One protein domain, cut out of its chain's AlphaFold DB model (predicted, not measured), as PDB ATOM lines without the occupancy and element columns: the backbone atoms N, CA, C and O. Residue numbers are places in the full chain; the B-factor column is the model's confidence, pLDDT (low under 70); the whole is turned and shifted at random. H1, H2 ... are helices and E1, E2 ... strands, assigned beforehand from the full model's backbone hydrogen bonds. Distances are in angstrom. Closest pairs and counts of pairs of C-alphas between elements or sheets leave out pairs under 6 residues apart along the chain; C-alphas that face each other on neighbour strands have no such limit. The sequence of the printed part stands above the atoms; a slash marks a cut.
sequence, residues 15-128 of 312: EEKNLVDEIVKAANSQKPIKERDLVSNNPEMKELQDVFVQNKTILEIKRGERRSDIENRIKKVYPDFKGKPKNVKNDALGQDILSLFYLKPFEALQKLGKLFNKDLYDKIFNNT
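This is residues 15 to 128 of the 312 residues of an uncharacterized protein of Mesoplasma lactucae ATCC 49193 (UniProt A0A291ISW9). A long free helix, H1, sticks out as an arm from a small body built round two short parallel strands, E1 and E2, side by side. Helices H3 and H4 pack on E1, while H5 leads away from the strands to a group of helices, with H6 and H7 each meeting H5. The printed part has 114 residues with seven named helices and two named strands, in the order H1, H2, H3, E1, H4, E2, H5, H6, H7, and its class is mostly helix. The whole is loose, with a radius of gyration of the C-alphas of 17.4 A and spans of 57 by 40 by 24 A, and the arm adds to the longest span.

H1, residues 15 to 29, begins at C-alpha 15 (274.197, 220.584, 251.056) and measures 20.6 A from first to last C-alpha. H2 is residues 35 to 39, and H3, residues 43 to 54, is 16.6 A long. E1, residues 57 to 60, begins at C-alpha 57 (242.288, 249.906, 239.915). H4, residues 67 to 77, is 15.6 A long, and E2 is residues 86 to 89. H5, residues 90 to 100, is 15.3 A long and H6 is residues 105 to 108. H7, residues 118 to 124, ends at C-alpha 124 (227.680, 239.460, 248.359).

E1 and E2 are parallel neighbours at 24 degrees, with N 58 and O 86 2.8 A apart and N 88 and O 58 2.8 A apart, within hydrogen-bond range. E1, H4 and E2 form a strand-helix-strand unit, two parallel strands with a helix between them along the chain, and its crossover is right-handed. The closest C-alphas of H3 and E1, those of Gln 49 and Leu 59, are 5.4 A apart. Those of E1 and H4, Ile 58 and Ile 70, are 6.5 A apart. H3 touches H4 with residues 53 to 54 alone, closest at the C-alphas of Val 53 and Ile 74, 5.4 A, at a steep tilt of 63 degrees, the same way. H5 touches H6, closest at the C-alphas of Ser 99 and Pro 105, 4.0 A. H5 and H7 only just touch, with 3 pairs of C-alphas within 8 A, the closest being Gly 94 and Ile 124, 6.6 A. H2 and H7 are near each other, and H1 touches no helix. Every O i to N i+4 pair is within hydrogen-bond range in H1, H2, H3, H4, H5 and H7; H6 is too short for such a pair, and its one O i to N i+3 pair is not within range.

Residues 15 to 30, of which 15 to 29 belong to H1, stand free; the body without them spans 40 by 30 by 24 A. The printed part has no cut, and no link is long. The mean pLDDT of the printed part is 86.3, and it is under 70 at residue 25, residues 27 to 29 and residues 110 to 113.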
ATOM      1  N   GLU A  15     275.352 220.783 251.942       74.50
ATOM      2  CA  GLU A  15     274.197 220.584 251.056       74.50
ATOM      3  C   GLU A  15     272.953 220.159 251.840       74.50
ATOM      4  O   GLU A  15     271.860 220.651 251.563       74.50
ATOM      5  N   GLU A  16     273.114 219.329 252.874       74.06
ATOM      6  CA  GLU A  16     272.018 218.970 253.781       74.06
ATOM      7  C   GLU A  16     271.510 220.177 254.573       74.06
ATOM      8  O   GLU A  16     270.300 220.373 254.686       74.06
ATOM      9  N   LYS A  17     272.411 221.034 255.076       73.69
ATOM     10  CA  LYS A  17     272.022 222.279 255.757       73.69
ATOM     11  C   LYS A  17     271.276 223.233 254.833       73.69
ATOM     12  O   LYS A  17     270.237 223.756 255.227       73.69
ATOM     13  N   ASN A  18     271.759 223.419 253.605       79.31
ATOM     14  CA  ASN A  18     271.087 224.264 252.621       79.31
ATOM     15  C   ASN A  18     269.702 223.716 252.253       79.31
ATOM     16  O   ASN A  18     268.745 224.484 252.184       79.31
ATOM     17  N   LEU A  19     269.564 222.397 252.089       78.31
ATOM     18  CA  LEU A  19     268.277 221.757 251.817       78.31
ATOM     19  C   LEU A  19     267.304 221.921 252.994       78.31
ATOM     20  O   LEU A  19     266.140 222.258 252.790       78.31
ATOM     21  N   VAL A  20     267.771 221.717 254.229       77.56
ATOM     22  CA  VAL A  20     266.967 221.944 255.438       77.56
ATOM     23  C   VAL A  20     266.538 223.405 255.527       77.56
ATOM     24  O   VAL A  20     265.365 223.669 255.775       77.56
ATOM     25  N   ASP A  21     267.430 224.355 255.250       79.00
ATOM     26  CA  ASP A  21     267.102 225.780 255.231       79.00
ATOM     27  C   ASP A  21     266.087 226.131 254.136       79.00
ATOM     28  O   ASP A  21     265.182 226.938 254.372       79.00
ATOM     29  N   GLU A  22     266.182 225.528 252.950       80.56
ATOM     30  CA  GLU A  22     265.191 225.684 251.883       80.56
ATOM     31  C   GLU A  22     263.837 225.086 252.268       80.56
ATOM     32  O   GLU A  22     262.810 225.741 252.080       80.56
ATOM     33  N   ILE A  23     263.818 223.894 252.871       74.75
ATOM     34  CA  ILE A  23     262.598 223.245 253.364       74.75
ATOM     35  C   ILE A  23     261.966 224.078 254.480       74.75
ATOM     36  O   ILE A  23     260.760 224.306 254.457       74.75
ATOM     37  N   VAL A  24     262.753 224.587 255.429       73.06
ATOM     38  CA  VAL A  24     262.275 225.439 256.526       73.06
ATOM     39  C   VAL A  24     261.744 226.765 255.981       73.06
ATOM     40  O   VAL A  24     260.668 227.202 256.387       73.06
ATOM     41  N   LYS A  25     262.426 227.394 255.017       68.62
ATOM     42  CA  LYS A  25     261.927 228.600 254.333       68.62
ATOM     43  C   LYS A  25     260.642 228.319 253.554       68.62
ATOM     44  O   LYS A  25     259.711 229.121 253.612       68.62
ATOM     45  N   ALA A  26     260.555 227.191 252.854       73.00
ATOM     46  CA  ALA A  26     259.375 226.789 252.095       73.00
ATOM     47  C   ALA A  26     258.181 226.487 253.016       73.00
ATOM     48  O   ALA A  26     257.094 227.024 252.814       73.00
ATOM     49  N   ALA A  27     258.392 225.712 254.079       68.62
ATOM     50  CA  ALA A  27     257.370 225.384 255.068       68.62
ATOM     51  C   ALA A  27     256.879 226.636 255.814       68.62
ATOM     52  O   ALA A  27     255.675 226.837 255.953       68.62
ATOM     53  N   ASN A  28     257.790 227.532 256.213       65.56
ATOM     54  CA  ASN A  28     257.436 228.791 256.879       65.56
ATOM     55  C   ASN A  28     256.780 229.816 255.939       65.56
ATOM     56  O   ASN A  28     256.061 230.704 256.401       65.56
ATOM     57  N   SER A  29     257.012 229.724 254.626       66.06
ATOM     58  CA  SER A  29     256.387 230.610 253.633       66.06
ATOM     59  C   SER A  29     255.041 230.095 253.114       66.06
ATOM     60  O   SER A  29     254.284 230.869 252.515       66.06
ATOM     61  N   GLN A  30     254.691 228.831 253.382       70.81
ATOM     62  CA  GLN A  30     253.419 228.250 252.971       70.81
ATOM     63  C   GLN A  30     252.262 228.818 253.804       70.81
ATOM     64  O   GLN A  30     251.998 228.424 254.938       70.81
ATOM     65  N   LYS A  31     251.527 229.767 253.218       72.56
ATOM     66  CA  LYS A  31     250.305 230.304 253.829       72.56
ATOM     67  C   LYS A  31     249.173 229.270 253.728       72.56
ATOM     68  O   LYS A  31     248.997 228.691 252.656       72.56
ATOM     69  N   PRO A  32     248.356 229.085 254.784       79.62
ATOM     70  CA  PRO A  32     247.154 228.264 254.698       79.62
ATOM     71  C   PRO A  32     246.223 228.753 253.585       79.62
ATOM     72  O   PRO A  32     245.993 229.962 253.463       79.62
ATOM     73  N   ILE A  33     245.672 227.813 252.809       78.88
ATOM     74  CA  ILE A  33     244.632 228.096 251.812       78.88
ATOM     75  C   ILE A  33     243.396 228.601 252.555       78.88
ATOM     76  O   ILE A  33     242.935 227.958 253.499       78.88
ATOM     77  N   LYS A  34     242.867 229.757 252.147       83.50
ATOM     78  CA  LYS A  34     241.629 230.313 252.710       83.50
ATOM     79  C   LYS A  34     240.456 230.149 251.754       83.50
ATOM     80  O   LYS A  34     240.658 230.028 250.553       83.50
ATOM     81  N   GLU A  35     239.235 230.243 252.280       85.25
ATOM     82  CA  GLU A  35     237.988 230.193 251.494       85.25
ATOM     83  C   GLU A  35     238.017 231.153 250.298       85.25
ATOM     84  O   GLU A  35     237.722 230.759 249.174       85.25
ATOM     85  N   ARG A  36     238.518 232.378 250.504       85.88
ATOM     86  CA  ARG A  36     238.755 233.359 249.436       85.88
ATOM     87  C   ARG A  36     239.585 232.813 248.273       85.88
ATOM     88  O   ARG A  36     239.298 233.098 247.117       85.88
ATOM     89  N   ASP A  37     240.638 232.056 248.573       86.12
ATOM     90  CA  ASP A  37     241.535 231.532 247.546       86.12
ATOM     91  C   ASP A  37     240.839 230.447 246.708       86.12
ATOM     92  O   ASP A  37     241.167 230.301 245.531       86.12
ATOM     93  N   LEU A  38     239.853 229.743 247.283       87.31
ATOM     94  CA  LEU A  38     239.054 228.719 246.603       87.31
ATOM     95  C   LEU A  38     238.070 229.326 245.594       87.31
ATOM     96  O   LEU A  38     237.937 228.803 244.494       87.31
ATOM     97  N   VAL A  39     237.435 230.448 245.944       90.06
ATOM     98  CA  VAL A  39     236.418 231.119 245.107       90.06
ATOM     99  C   VAL A  39     236.998 232.166 244.149       90.06
ATOM    100  O   VAL A  39     236.310 232.687 243.279       90.06
ATOM    101  N   SER A  40     238.293 232.473 244.263       89.00
ATOM    102  CA  SER A  40     238.989 233.464 243.421       89.00
ATOM    103  C   SER A  40     239.014 233.150 241.916       89.00
ATOM    104  O   SER A  40     239.361 234.013 241.108       89.00
ATOM    105  N   ASN A  41     238.684 231.916 241.530       90.19
ATOM    106  CA  ASN A  41     238.593 231.492 240.133       90.19
ATOM    107  C   ASN A  41     237.162 231.466 239.594       90.19
ATOM    108  O   ASN A  41     236.986 231.145 238.421       90.19
ATOM    109  N   ASN A  42     236.167 231.793 240.418       95.00
ATOM    110  CA  ASN A  42     234.791 231.842 239.961       95.00
ATOM    111  C   ASN A  42     234.597 232.961 238.913       95.00
ATOM    112  O   ASN A  42     235.305 233.977 238.982       95.00
ATOM    113  N   PRO A  43     233.662 232.795 237.957       94.75
ATOM    114  CA  PRO A  43     233.414 233.768 236.892       94.75
ATOM    115  C   PRO A  43     233.185 235.196 237.403       94.75
ATOM    116  O   PRO A  43     233.870 236.114 236.959       94.75
ATOM    117  N   GLU A  44     232.325 235.360 238.406       94.81
ATOM    118  CA  GLU A  44     231.975 236.637 239.032       94.81
ATOM    119  C   GLU A  44     233.206 237.361 239.597       94.81
ATOM    120  O   GLU A  44     233.347 238.572 239.465       94.81
ATOM    121  N   MET A  45     234.175 236.626 240.153       95.25
ATOM    122  CA  MET A  45     235.409 237.217 240.681       95.25
ATOM    123  C   MET A  45     236.354 237.694 239.582       95.25
ATOM    124  O   MET A  45     237.067 238.684 239.763       95.25
ATOM    125  N   LYS A  46     236.384 236.996 238.443       95.38
ATOM    126  CA  LYS A  46     237.183 237.412 237.286       95.38
ATOM    127  C   LYS A  46     236.571 238.626 236.608       95.38
ATOM    128  O   LYS A  46     237.302 239.572 236.326       95.38
ATOM    129  N   GLU A  47     235.255 238.629 236.455       95.62
ATOM    130  CA  GLU A  47     234.506 239.751 235.902       95.62
ATOM    131  C   GLU A  47     234.674 241.016 236.756       95.62
ATOM    132  O   GLU A  47     235.017 242.078 236.237       95.62
ATOM    133  N   LEU A  48     234.572 240.892 238.084       95.94
ATOM    134  CA  LEU A  48     234.877 241.991 239.003       95.94
ATOM    135  C   LEU A  48     236.310 242.502 238.835       95.94
ATOM    136  O   LEU A  48     236.549 243.708 238.806       95.94
ATOM    137  N   GLN A  49     237.287 241.605 238.700       95.75
ATOM    138  CA  GLN A  49     238.671 242.017 238.491       95.75
ATOM    139  C   GLN A  49     238.849 242.775 237.164       95.75
ATOM    140  O   GLN A  49     239.617 243.738 237.124       95.75
ATOM    141  N   ASP A  50     238.146 242.377 236.103       95.69
ATOM    142  CA  ASP A  50     238.158 243.077 234.816       95.69
ATOM    143  C   ASP A  50     237.554 244.483 234.920       95.69
ATOM    144  O   ASP A  50     238.182 245.435 234.455       95.69
ATOM    145  N   VAL A  51     236.416 244.646 235.602       95.31
ATOM    146  CA  VAL A  51     235.819 245.971 235.856       95.31
ATOM    147  C   VAL A  51     236.778 246.885 236.617       95.31
ATOM    148  O   VAL A  51     236.974 248.042 236.243       95.31
ATOM    149  N   PHE A  52     237.439 246.386 237.662       95.81
ATOM    150  CA  PHE A  52     238.407 247.198 238.404       95.81
ATOM    151  C   PHE A  52     239.602 247.597 237.521       95.81
ATOM    152  O   PHE A  52     240.026 248.754 237.556       95.81
ATOM    153  N   VAL A  53     240.094 246.691 236.665       95.50
ATOM    154  CA  VAL A  53     241.155 246.988 235.685       95.50
ATOM    155  C   VAL A  53     240.711 248.060 234.688       95.50
ATOM    156  O   VAL A  53     241.473 248.994 234.422       95.50
ATOM    157  N   GLN A  54     239.481 247.968 234.175       94.31
ATOM    158  CA  GLN A  54     238.879 248.989 233.313       94.31
ATOM    159  C   GLN A  54     238.797 250.344 234.022       94.31
ATOM    160  O   GLN A  54     238.955 251.375 233.382       94.31
ATOM    161  N   ASN A  55     238.687 250.370 235.344       92.00
ATOM    162  CA  ASN A  55     238.708 251.594 236.138       92.00
ATOM    163  C   ASN A  55     240.089 251.897 236.764       92.00
ATOM    164  O   ASN A  55     240.193 252.554 237.803       92.00
ATOM    165  N   LYS A  56     241.181 251.420 236.141       94.38
ATOM    166  CA  LYS A  56     242.586 251.697 236.525       94.38
ATOM    167  C   LYS A  56     242.905 251.344 237.987       94.38
ATOM    168  O   LYS A  56     243.793 251.936 238.608       94.38
ATOM    169  N   THR A  57     242.205 250.351 238.524       94.62
ATOM    170  CA  THR A  57     242.288 249.906 239.915       94.62
ATOM    171  C   THR A  57     242.570 248.405 239.966       94.62
ATOM    172  O   THR A  57     242.174 247.632 239.101       94.62
ATOM    173  N   ILE A  58     243.310 247.968 240.979       95.44
ATOM    174  CA  ILE A  58     243.639 246.560 241.192       95.44
ATOM    175  C   ILE A  58     242.682 245.987 242.227       95.44
ATOM    176  O   ILE A  58     242.666 246.465 243.361       95.44
ATOM    177  N   LEU A  59     241.961 244.924 241.871       95.56
ATOM    178  CA  LEU A  59     241.251 244.076 242.825       95.56
ATOM    179  C   LEU A  59     242.055 242.793 243.082       95.56
ATOM    180  O   LEU A  59     242.199 241.943 242.201       95.56
ATOM    181  N   GLU A  60     242.583 242.658 244.300       92.81
ATOM    182  CA  GLU A  60     243.276 241.460 244.780       92.81
ATOM    183  C   GLU A  60     242.241 240.405 245.197       92.81
ATOM    184  O   GLU A  60     241.804 240.365 246.356       92.81
ATOM    185  N   ILE A  61     241.854 239.541 244.254       91.75
ATOM    186  CA  ILE A  61     240.860 238.477 244.478       91.75
ATOM    187  C   ILE A  61     241.451 237.259 245.198       91.75
ATOM    188  O   ILE A  61     240.725 236.555 245.899       91.75
ATOM    189  N   LYS A  62     242.772 237.037 245.105       88.75
ATOM    190  CA  LYS A  62     243.493 235.921 245.745       88.75
ATOM    191  C   LYS A  62     244.715 236.398 246.527       88.75
ATOM    192  O   LYS A  62     245.400 237.334 246.131       88.75
ATOM    193  N   ARG A  63     245.040 235.732 247.645       81.00
ATOM    194  CA  ARG A  63     246.261 236.030 248.418       81.00
ATOM    195  C   ARG A  63     247.517 235.779 247.587       81.00
ATOM    196  O   ARG A  63     247.701 234.690 247.051       81.00
ATOM    197  N   GLY A  64     248.421 236.758 247.573       74.94
ATOM    198  CA  GLY A  64     249.716 236.622 246.897       74.94
ATOM    199  C   GLY A  64     249.617 236.618 245.371       74.94
ATOM    200  O   GLY A  64     250.572 236.220 244.711       74.94
ATOM    201  N   GLU A  65     248.482 237.054 244.816       83.12
ATOM    202  CA  GLU A  65     248.375 237.366 243.397       83.12
ATOM    203  C   GLU A  65     249.445 238.401 243.029       83.12
ATOM    204  O   GLU A  65     249.653 239.393 243.740       83.12
ATOM    205  N   ARG A  66     250.188 238.138 241.950       83.88
ATOM    206  CA  ARG A  66     251.279 239.018 241.533       83.88
ATOM    207  C   ARG A  66     250.683 240.328 241.047       83.88
ATOM    208  O   ARG A  66     250.190 240.427 239.930       83.88
ATOM    209  N   ARG A  67     250.775 241.350 241.896       85.56
ATOM    210  CA  ARG A  67     250.300 242.706 241.606       85.56
ATOM    211  C   ARG A  67     250.831 243.240 240.270       85.56
ATOM    212  O   ARG A  67     250.085 243.892 239.549       85.56
ATOM    213  N   SER A  68     252.074 242.904 239.915       87.06
ATOM    214  CA  SER A  68     252.687 243.243 238.624       87.06
ATOM    215  C   SER A  68     251.861 242.771 237.428       87.06
ATOM    216  O   SER A  68     251.783 243.471 236.427       87.06
ATOM    217  N   ASP A  69     251.222 241.606 237.528       87.81
ATOM    218  CA  ASP A  69     250.477 241.008 236.422       87.81
ATOM    219  C   ASP A  69     249.184 241.803 236.169       87.81
ATOM    220  O   ASP A  69     248.833 242.075 235.021       87.81
ATOM    221  N   ILE A  70     248.514 242.258 237.235       89.25
ATOM    222  CA  ILE A  70     247.323 243.115 237.133       89.25
ATOM    223  C   ILE A  70     247.711 244.534 236.700       89.25
ATOM    224  O   ILE A  70     247.057 245.115 235.839       89.25
ATOM    225  N   GLU A  71     248.811 245.081 237.221       91.19
ATOM    226  CA  GLU A  71     249.339 246.375 236.767       91.19
ATOM    227  C   GLU A  71     249.668 246.361 235.271       91.19
ATOM    228  O   GLU A  71     249.363 247.318 234.562       91.19
ATOM    229  N   ASN A  72     250.236 245.263 234.766       90.56
ATOM    230  CA  ASN A  72     250.500 245.090 233.342       90.56
ATOM    231  C   ASN A  72     249.205 245.008 232.523       90.56
ATOM    232  O   ASN A  72     249.154 245.571 231.430       90.56
ATOM    233  N   ARG A  73     248.143 244.373 233.045       92.62
ATOM    234  CA  ARG A  73     246.810 244.408 232.414       92.62
ATOM    235  C   ARG A  73     246.284 245.837 232.316       92.62
ATOM    236  O   ARG A  73     245.872 246.238 231.233       92.62
ATOM    237  N   ILE A  74     246.383 246.625 233.388       93.00
ATOM    238  CA  ILE A  74     245.976 248.041 233.381       93.00
ATOM    239  C   ILE A  74     246.782 248.831 232.348       93.00
ATOM    240  O   ILE A  74     246.186 249.529 231.539       93.00
ATOM    241  N   LYS A  75     248.112 248.690 232.313       91.69
ATOM    242  CA  LYS A  75     248.971 249.373 231.324       91.69
ATOM    243  C   LYS A  75     248.676 248.955 229.885       91.69
ATOM    244  O   LYS A  75     248.833 249.755 228.975       91.69
ATOM    245  N   LYS A  76     248.251 247.709 229.662       92.12
ATOM    246  CA  LYS A  76     247.844 247.236 228.334       92.12
ATOM    247  C   LYS A  76     246.537 247.889 227.878       92.12
ATOM    248  O   LYS A  76     246.420 248.222 226.706       92.12
ATOM    249  N   VAL A  77     245.574 248.058 228.788       92.69
ATOM    250  CA  VAL A  77     244.296 248.739 228.506       92.69
ATOM    251  C   VAL A  77     244.493 250.258 228.406       92.69
ATOM    252  O   VAL A  77     243.886 250.902 227.558       92.69
ATOM    253  N   TYR A  78     245.386 250.820 229.221       93.00
ATOM    254  CA  TYR A  78     245.686 252.248 229.308       93.00
ATOM    255  C   TYR A  78     247.198 252.517 229.189       93.00
ATOM    256  O   TYR A  78     247.855 252.751 230.208       93.00
ATOM    257  N   PRO A  79     247.766 252.520 227.966       89.62
ATOM    258  CA  PRO A  79     249.205 252.717 227.750       89.62
ATOM    259  C   PRO A  79     249.744 254.038 228.310       89.62
ATOM    260  O   PRO A  79     250.865 254.087 228.815       89.62
ATOM    261  N   ASP A  80     248.921 255.089 228.291       91.06
ATOM    262  CA  ASP A  80     249.292 256.429 228.760       91.06
ATOM    263  C   ASP A  80     249.096 256.633 230.270       91.06
ATOM    264  O   ASP A  80     249.365 257.713 230.805       91.06
ATOM    265  N   PHE A  81     248.624 255.615 230.999       87.38
ATOM    266  CA  PHE A  81     248.443 255.711 232.442       87.38
ATOM    267  C   PHE A  81     249.798 255.717 233.163       87.38
ATOM    268  O   PHE A  81     250.439 254.685 233.357       87.38
ATOM    269  N   LYS A  82     250.223 256.907 233.603       85.75
ATOM    270  CA  LYS A  82     251.478 257.125 234.350       85.75
ATOM    271  C   LYS A  82     251.328 256.991 235.871       85.75
ATOM    272  O   LYS A  82     252.316 257.086 236.594       85.75
ATOM    273  N   GLY A  83     250.100 256.815 236.363       84.12
ATOM    274  CA  GLY A  83     249.802 256.722 237.790       84.12
ATOM    275  C   GLY A  83     250.143 255.360 238.397       84.12
ATOM    276  O   GLY A  83     250.388 254.376 237.700       84.12
ATOM    277  N   LYS A  84     250.113 255.285 239.732       88.44
ATOM    278  CA  LYS A  84     250.115 254.009 240.457       88.44
ATOM    279  C   LYS A  84     248.662 253.579 240.686       88.44
ATOM    280  O   LYS A  84     247.943 254.332 241.343       88.44
ATOM    281  N   PRO A  85     248.221 252.400 240.209       90.31
ATOM    282  CA  PRO A  85     246.858 251.945 240.460       90.31
ATOM    283  C   PRO A  85     246.560 251.835 241.961       90.31
ATOM    284  O   PRO A  85     247.394 251.331 242.735       90.31
ATOM    285  N   LYS A  86     245.358 252.264 242.369       91.81
ATOM    286  CA  LYS A  86     244.833 251.967 243.710       91.81
ATOM    287  C   LYS A  86     244.689 250.443 243.842       91.81
ATOM    288  O   LYS A  86     244.433 249.751 242.860       91.81
ATOM    289  N   ASN A  87     244.924 249.908 245.039       92.25
ATOM    290  CA  ASN A  87     244.852 248.467 245.297       92.25
ATOM    291  C   ASN A  87     243.797 248.167 246.350       92.25
ATOM    292  O   ASN A  87     243.870 248.681 247.466       92.25
ATOM    293  N   VAL A  88     242.886 247.275 246.001       92.81
ATOM    294  CA  VAL A  88     241.706 246.925 246.777       92.81
ATOM    295  C   VAL A  88     241.797 245.459 247.136       92.81
ATOM    296  O   VAL A  88     241.992 244.600 246.280       92.81
ATOM    297  N   LYS A  89     241.670 245.161 248.425       91.38
ATOM    298  CA  LYS A  89     241.549 243.778 248.885       91.38
ATOM    299  C   LYS A  89     240.107 243.337 248.701       91.38
ATOM    300  O   LYS A  89     239.209 244.060 249.122       91.38
ATOM    301  N   ASN A  90     239.888 242.130 248.190       91.38
ATOM    302  CA  ASN A  90     238.534 241.598 248.026       91.38
ATOM    303  C   ASN A  90     237.745 241.539 249.351       91.38
ATOM    304  O   ASN A  90     236.549 241.802 249.377       91.38
ATOM    305  N   ASP A  91     238.420 241.291 250.485       90.38
ATOM    306  CA  ASP A  91     237.754 241.352 251.798       90.38
ATOM    307  C   ASP A  91     237.223 242.768 252.097       90.38
ATOM    308  O   ASP A  91     236.140 242.917 252.650       90.38
ATOM    309  N   ALA A  92     237.987 243.808 251.739       91.69
ATOM    310  CA  ALA A  92     237.592 245.198 251.965       91.69
ATOM    311  C   ALA A  92     236.421 245.586 251.057       91.69
ATOM    312  O   ALA A  92     235.469 246.193 251.537       91.69
ATOM    313  N   LEU A  93     236.447 245.148 249.791       94.06
ATOM    314  CA  LEU A  93     235.313 245.304 248.882       94.06
ATOM    315  C   LEU A  93     234.053 244.660 249.475       94.06
ATOM    316  O   LEU A  93     233.039 245.330 249.613       94.06
ATOM    317  N   GLY A  94     234.129 243.403 249.925       92.81
ATOM    318  CA  GLY A  94     232.988 242.723 250.546       92.81
ATOM    319  C   GLY A  94     232.452 243.428 251.800       92.81
ATOM    320  O   GLY A  94     231.243 243.449 252.023       92.81
ATOM    321  N   GLN A  95     233.318 244.057 252.605       92.19
ATOM    322  CA  GLN A  95     232.879 244.906 253.722       92.19
ATOM    323  C   GLN A  95     232.134 246.154 253.247       92.19
ATOM    324  O   GLN A  95     231.169 246.556 253.894       92.19
ATOM    325  N   ASP A  96     232.575 246.767 252.154       93.12
ATOM    326  CA  ASP A  96     231.952 247.969 251.604       93.12
ATOM    327  C   ASP A  96     230.574 247.644 251.013       93.12
ATOM    328  O   ASP A  96     229.609 248.331 251.347       93.12
ATOM    329  N   ILE A  97     230.436 246.525 250.289       91.69
ATOM    330  CA  ILE A  97     229.131 246.017 249.830       91.69
ATOM    331  C   ILE A  97     228.207 245.737 251.022       91.69
ATOM    332  O   ILE A  97     227.062 246.185 251.054       91.69
ATOM    333  N   LEU A  98     228.699 245.039 252.049       89.75
ATOM    334  CA  LEU A  98     227.896 244.737 253.235       89.75
ATOM    335  C   LEU A  98     227.468 246.009 253.985       89.75
ATOM    336  O   LEU A  98     226.362 246.076 254.516       89.75
ATOM    337  N   SER A  99     228.333 247.020 254.028       91.44
ATOM    338  CA  SER A  99     228.059 248.287 254.699       91.44
ATOM    339  C   SER A  99     227.038 249.131 253.940       91.44
ATOM    340  O   SER A  99     226.083 249.591 254.556       91.44
ATOM    341  N   LEU A 100     227.247 249.336 252.637       89.19
ATOM    342  CA  LEU A 100     226.515 250.327 251.846       89.19
ATOM    343  C   LEU A 100     225.299 249.732 251.135       89.19
ATOM    344  O   LEU A 100     224.207 250.272 251.262       89.19
ATOM    345  N   PHE A 101     225.458 248.597 250.452       85.94
ATOM    346  CA  PHE A 101     224.356 247.970 249.720       85.94
ATOM    347  C   PHE A 101     223.381 247.260 250.663       85.94
ATOM    348  O   PHE A 101     222.170 247.435 250.585       85.94
ATOM    349  N   TYR A 102     223.915 246.509 251.626       85.44
ATOM    350  CA  TYR A 102     223.095 245.786 252.601       85.44
ATOM    351  C   TYR A 102     222.758 246.594 253.862       85.44
ATOM    352  O   TYR A 102     222.134 246.052 254.774       85.44
ATOM    353  N   LEU A 103     223.199 247.856 253.945       88.31
ATOM    354  CA  LEU A 103     223.020 248.742 255.102       88.31
ATOM    355  C   LEU A 103     223.474 248.107 256.436       88.31
ATOM    356  O   LEU A 103     222.952 248.409 257.503       88.31
ATOM    357  N   LYS A 104     224.469 247.210 256.419       89.25
ATOM    358  CA  LYS A 104     224.955 246.472 257.604       89.25
ATOM    359  C   LYS A 104     226.364 246.912 258.017       89.25
ATOM    360  O   LYS A 104     227.272 246.074 258.102       89.25
ATOM    361  N   PRO A 105     226.588 248.199 258.355       90.75
ATOM    362  CA  PRO A 105     227.919 248.678 258.720       90.75
ATOM    363  C   PRO A 105     228.452 248.016 260.000       90.75
ATOM    364  O   PRO A 105     229.659 247.847 260.148       90.75
ATOM    365  N   PHE A 106     227.566 247.579 260.900       88.00
ATOM    366  CA  PHE A 106     227.921 246.851 262.123       88.00
ATOM    367  C   PHE A 106     228.430 245.423 261.848       88.00
ATOM    368  O   PHE A 106     229.355 244.963 262.517       88.00
ATOM    369  N   GLU A 107     227.885 244.720 260.845       86.75
ATOM    370  CA  GLU A 107     228.379 243.388 260.458       86.75
ATOM    371  C   GLU A 107     229.661 243.477 259.630       86.75
ATOM    372  O   GLU A 107     230.548 242.629 259.776       86.75
ATOM    373  N   ALA A 108     229.776 244.513 258.788       87.44
ATOM    374  CA  ALA A 108     230.957 244.771 257.970       87.44
ATOM    375  C   ALA A 108     232.232 244.833 258.821       87.44
ATOM    376  O   ALA A 108     233.257 244.280 258.431       87.44
ATOM    377  N   LEU A 109     232.167 245.402 260.028       78.38
ATOM    378  CA  LEU A 109     233.317 245.507 260.928       78.38
ATOM    379  C   LEU A 109     233.804 244.146 261.490       78.38
ATOM    380  O   LEU A 109     234.957 244.046 261.901       78.38
ATOM    381  N   GLN A 110     232.974 243.092 261.521       67.56
ATOM    382  CA  GLN A 110     233.271 241.842 262.254       67.56
ATOM    383  C   GLN A 110     233.839 240.694 261.401       67.56
ATOM    384  O   GLN A 110     234.340 239.714 261.953       67.56
ATOM    385  N   LYS A 111     233.714 240.744 260.065       61.84
ATOM    386  CA  LYS A 111     233.628 239.509 259.254       61.84
ATOM    387  C   LYS A 111     234.694 239.287 258.175       61.84
ATOM    388  O   LYS A 111     234.491 238.402 257.354       61.84
ATOM    389  N   LEU A 112     235.855 239.952 258.196       65.88
ATOM    390  CA  LEU A 112     236.888 239.793 257.143       65.88
ATOM    391  C   LEU A 112     237.199 238.329 256.764       65.88
ATOM    392  O   LEU A 112     237.354 238.015 255.591       65.88
ATOM    393  N   GLY A 113     237.279 237.425 257.746       65.06
ATOM    394  CA  GLY A 113     237.565 236.006 257.502       65.06
ATOM    395  C   GLY A 113     236.367 235.150 257.077       65.06
ATOM    396  O   GLY A 113     236.595 234.052 256.592       65.06
ATOM    397  N   LYS A 114     235.130 235.626 257.273       76.75
ATOM    398  CA  LYS A 114     233.882 234.882 257.020       76.75
ATOM    399  C   LYS A 114     233.141 235.335 255.763       76.75
ATOM    400  O   LYS A 114     232.188 234.677 255.378       76.75
ATOM    401  N   LEU A 115     233.555 236.438 255.134       83.19
ATOM    402  CA  LEU A 115     232.923 236.972 253.916       83.19
ATOM    403  C   LEU A 115     232.902 235.977 252.747       83.19
ATOM    404  O   LEU A 115     232.077 236.118 251.855       83.19
ATOM    405  N   PHE A 116     233.805 234.996 252.754       85.12
ATOM    406  CA  PHE A 116     233.947 233.996 251.695       85.12
ATOM    407  C   PHE A 116     233.365 232.633 252.076       85.12
ATOM    408  O   PHE A 116     233.556 231.669 251.338       85.12
ATOM    409  N   ASN A 117     232.634 232.550 253.194       87.12
ATOM    410  CA  ASN A 117     231.792 231.389 253.433       87.12
ATOM    411  C   ASN A 117     230.660 231.385 252.397       87.12
ATOM    412  O   ASN A 117     230.290 232.437 251.882       87.12
ATOM    413  N   LYS A 118     230.113 230.209 252.085       86.88
ATOM    414  CA  LYS A 118     229.154 230.066 250.983       86.88
ATOM    415  C   LYS A 118     227.981 231.051 251.076       86.88
ATOM    416  O   LYS A 118     227.730 231.775 250.125       86.88
ATOM    417  N   ASP A 119     227.339 231.145 252.238       86.94
ATOM    418  CA  ASP A 119     226.138 231.971 252.404       86.94
ATOM    419  C   ASP A 119     226.403 233.473 252.198       86.94
ATOM    420  O   ASP A 119     225.626 234.153 251.529       86.94
ATOM    421  N   LEU A 120     227.488 234.018 252.770       86.50
ATOM    422  CA  LEU A 120     227.825 235.432 252.571       86.50
ATOM    423  C   LEU A 120     228.434 235.679 251.199       86.50
ATOM    424  O   LEU A 120     228.210 236.750 250.649       86.50
ATOM    425  N   TYR A 121     229.169 234.717 250.648       91.12
ATOM    426  CA  TYR A 121     229.722 234.815 249.308       91.12
ATOM    427  C   TYR A 121     228.618 234.892 248.256       91.12
ATOM    428  O   TYR A 121     228.616 235.816 247.449       91.12
ATOM    429  N   ASP A 122     227.657 233.968 248.309       90.44
ATOM    430  CA  ASP A 122     226.511 233.948 247.403       90.44
ATOM    431  C   ASP A 122     225.703 235.236 247.554       90.44
ATOM    432  O   ASP A 122     225.398 235.914 246.580       90.44
ATOM    433  N   LYS A 123     225.482 235.678 248.793       87.25
ATOM    434  CA  LYS A 123     224.833 236.962 249.039       87.25
ATOM    435  C   LYS A 123     225.611 238.146 248.447       87.25
ATOM    436  O   LYS A 123     225.015 239.013 247.824       87.25
ATOM    437  N   ILE A 124     226.918 238.245 248.674       89.25
ATOM    438  CA  ILE A 124     227.680 239.460 248.359       89.25
ATOM    439  C   ILE A 124     228.141 239.495 246.912       89.25
ATOM    440  O   ILE A 124     228.100 240.573 246.348       89.25
ATOM    441  N   PHE A 125     228.571 238.370 246.337       92.19
ATOM    442  CA  PHE A 125     229.285 238.316 245.056       92.19
ATOM    443  C   PHE A 125     228.581 237.472 243.993       92.19
ATOM    444  O   PHE A 125     228.597 237.844 242.826       92.19
ATOM    445  N   ASN A 126     227.951 236.360 244.381       91.62
ATOM    446  CA  ASN A 126     227.217 235.483 243.463       91.62
ATOM    447  C   ASN A 126     225.698 235.708 243.595       91.62
ATOM    448  O   ASN A 126     224.920 234.821 243.948       91.62
ATOM    449  N   ASN A 127     225.294 236.954 243.338       87.94
ATOM    450  CA  ASN A 127     223.905 237.400 243.354       87.94
ATOM    451  C   ASN A 127     223.541 238.088 242.032       87.94
ATOM    452  O   ASN A 127     224.409 238.516 241.280       87.94
ATOM    453  N   THR A 128     222.243 238.222 241.773       85.00
ATOM    454  CA  THR A 128     221.708 238.874 240.567       85.00
ATOM    455  C   THR A 128     221.278 240.323 240.804       85.00
ATOM    456  O   THR A 128     220.687 240.930 239.914       85.00
TER     457      THR A 128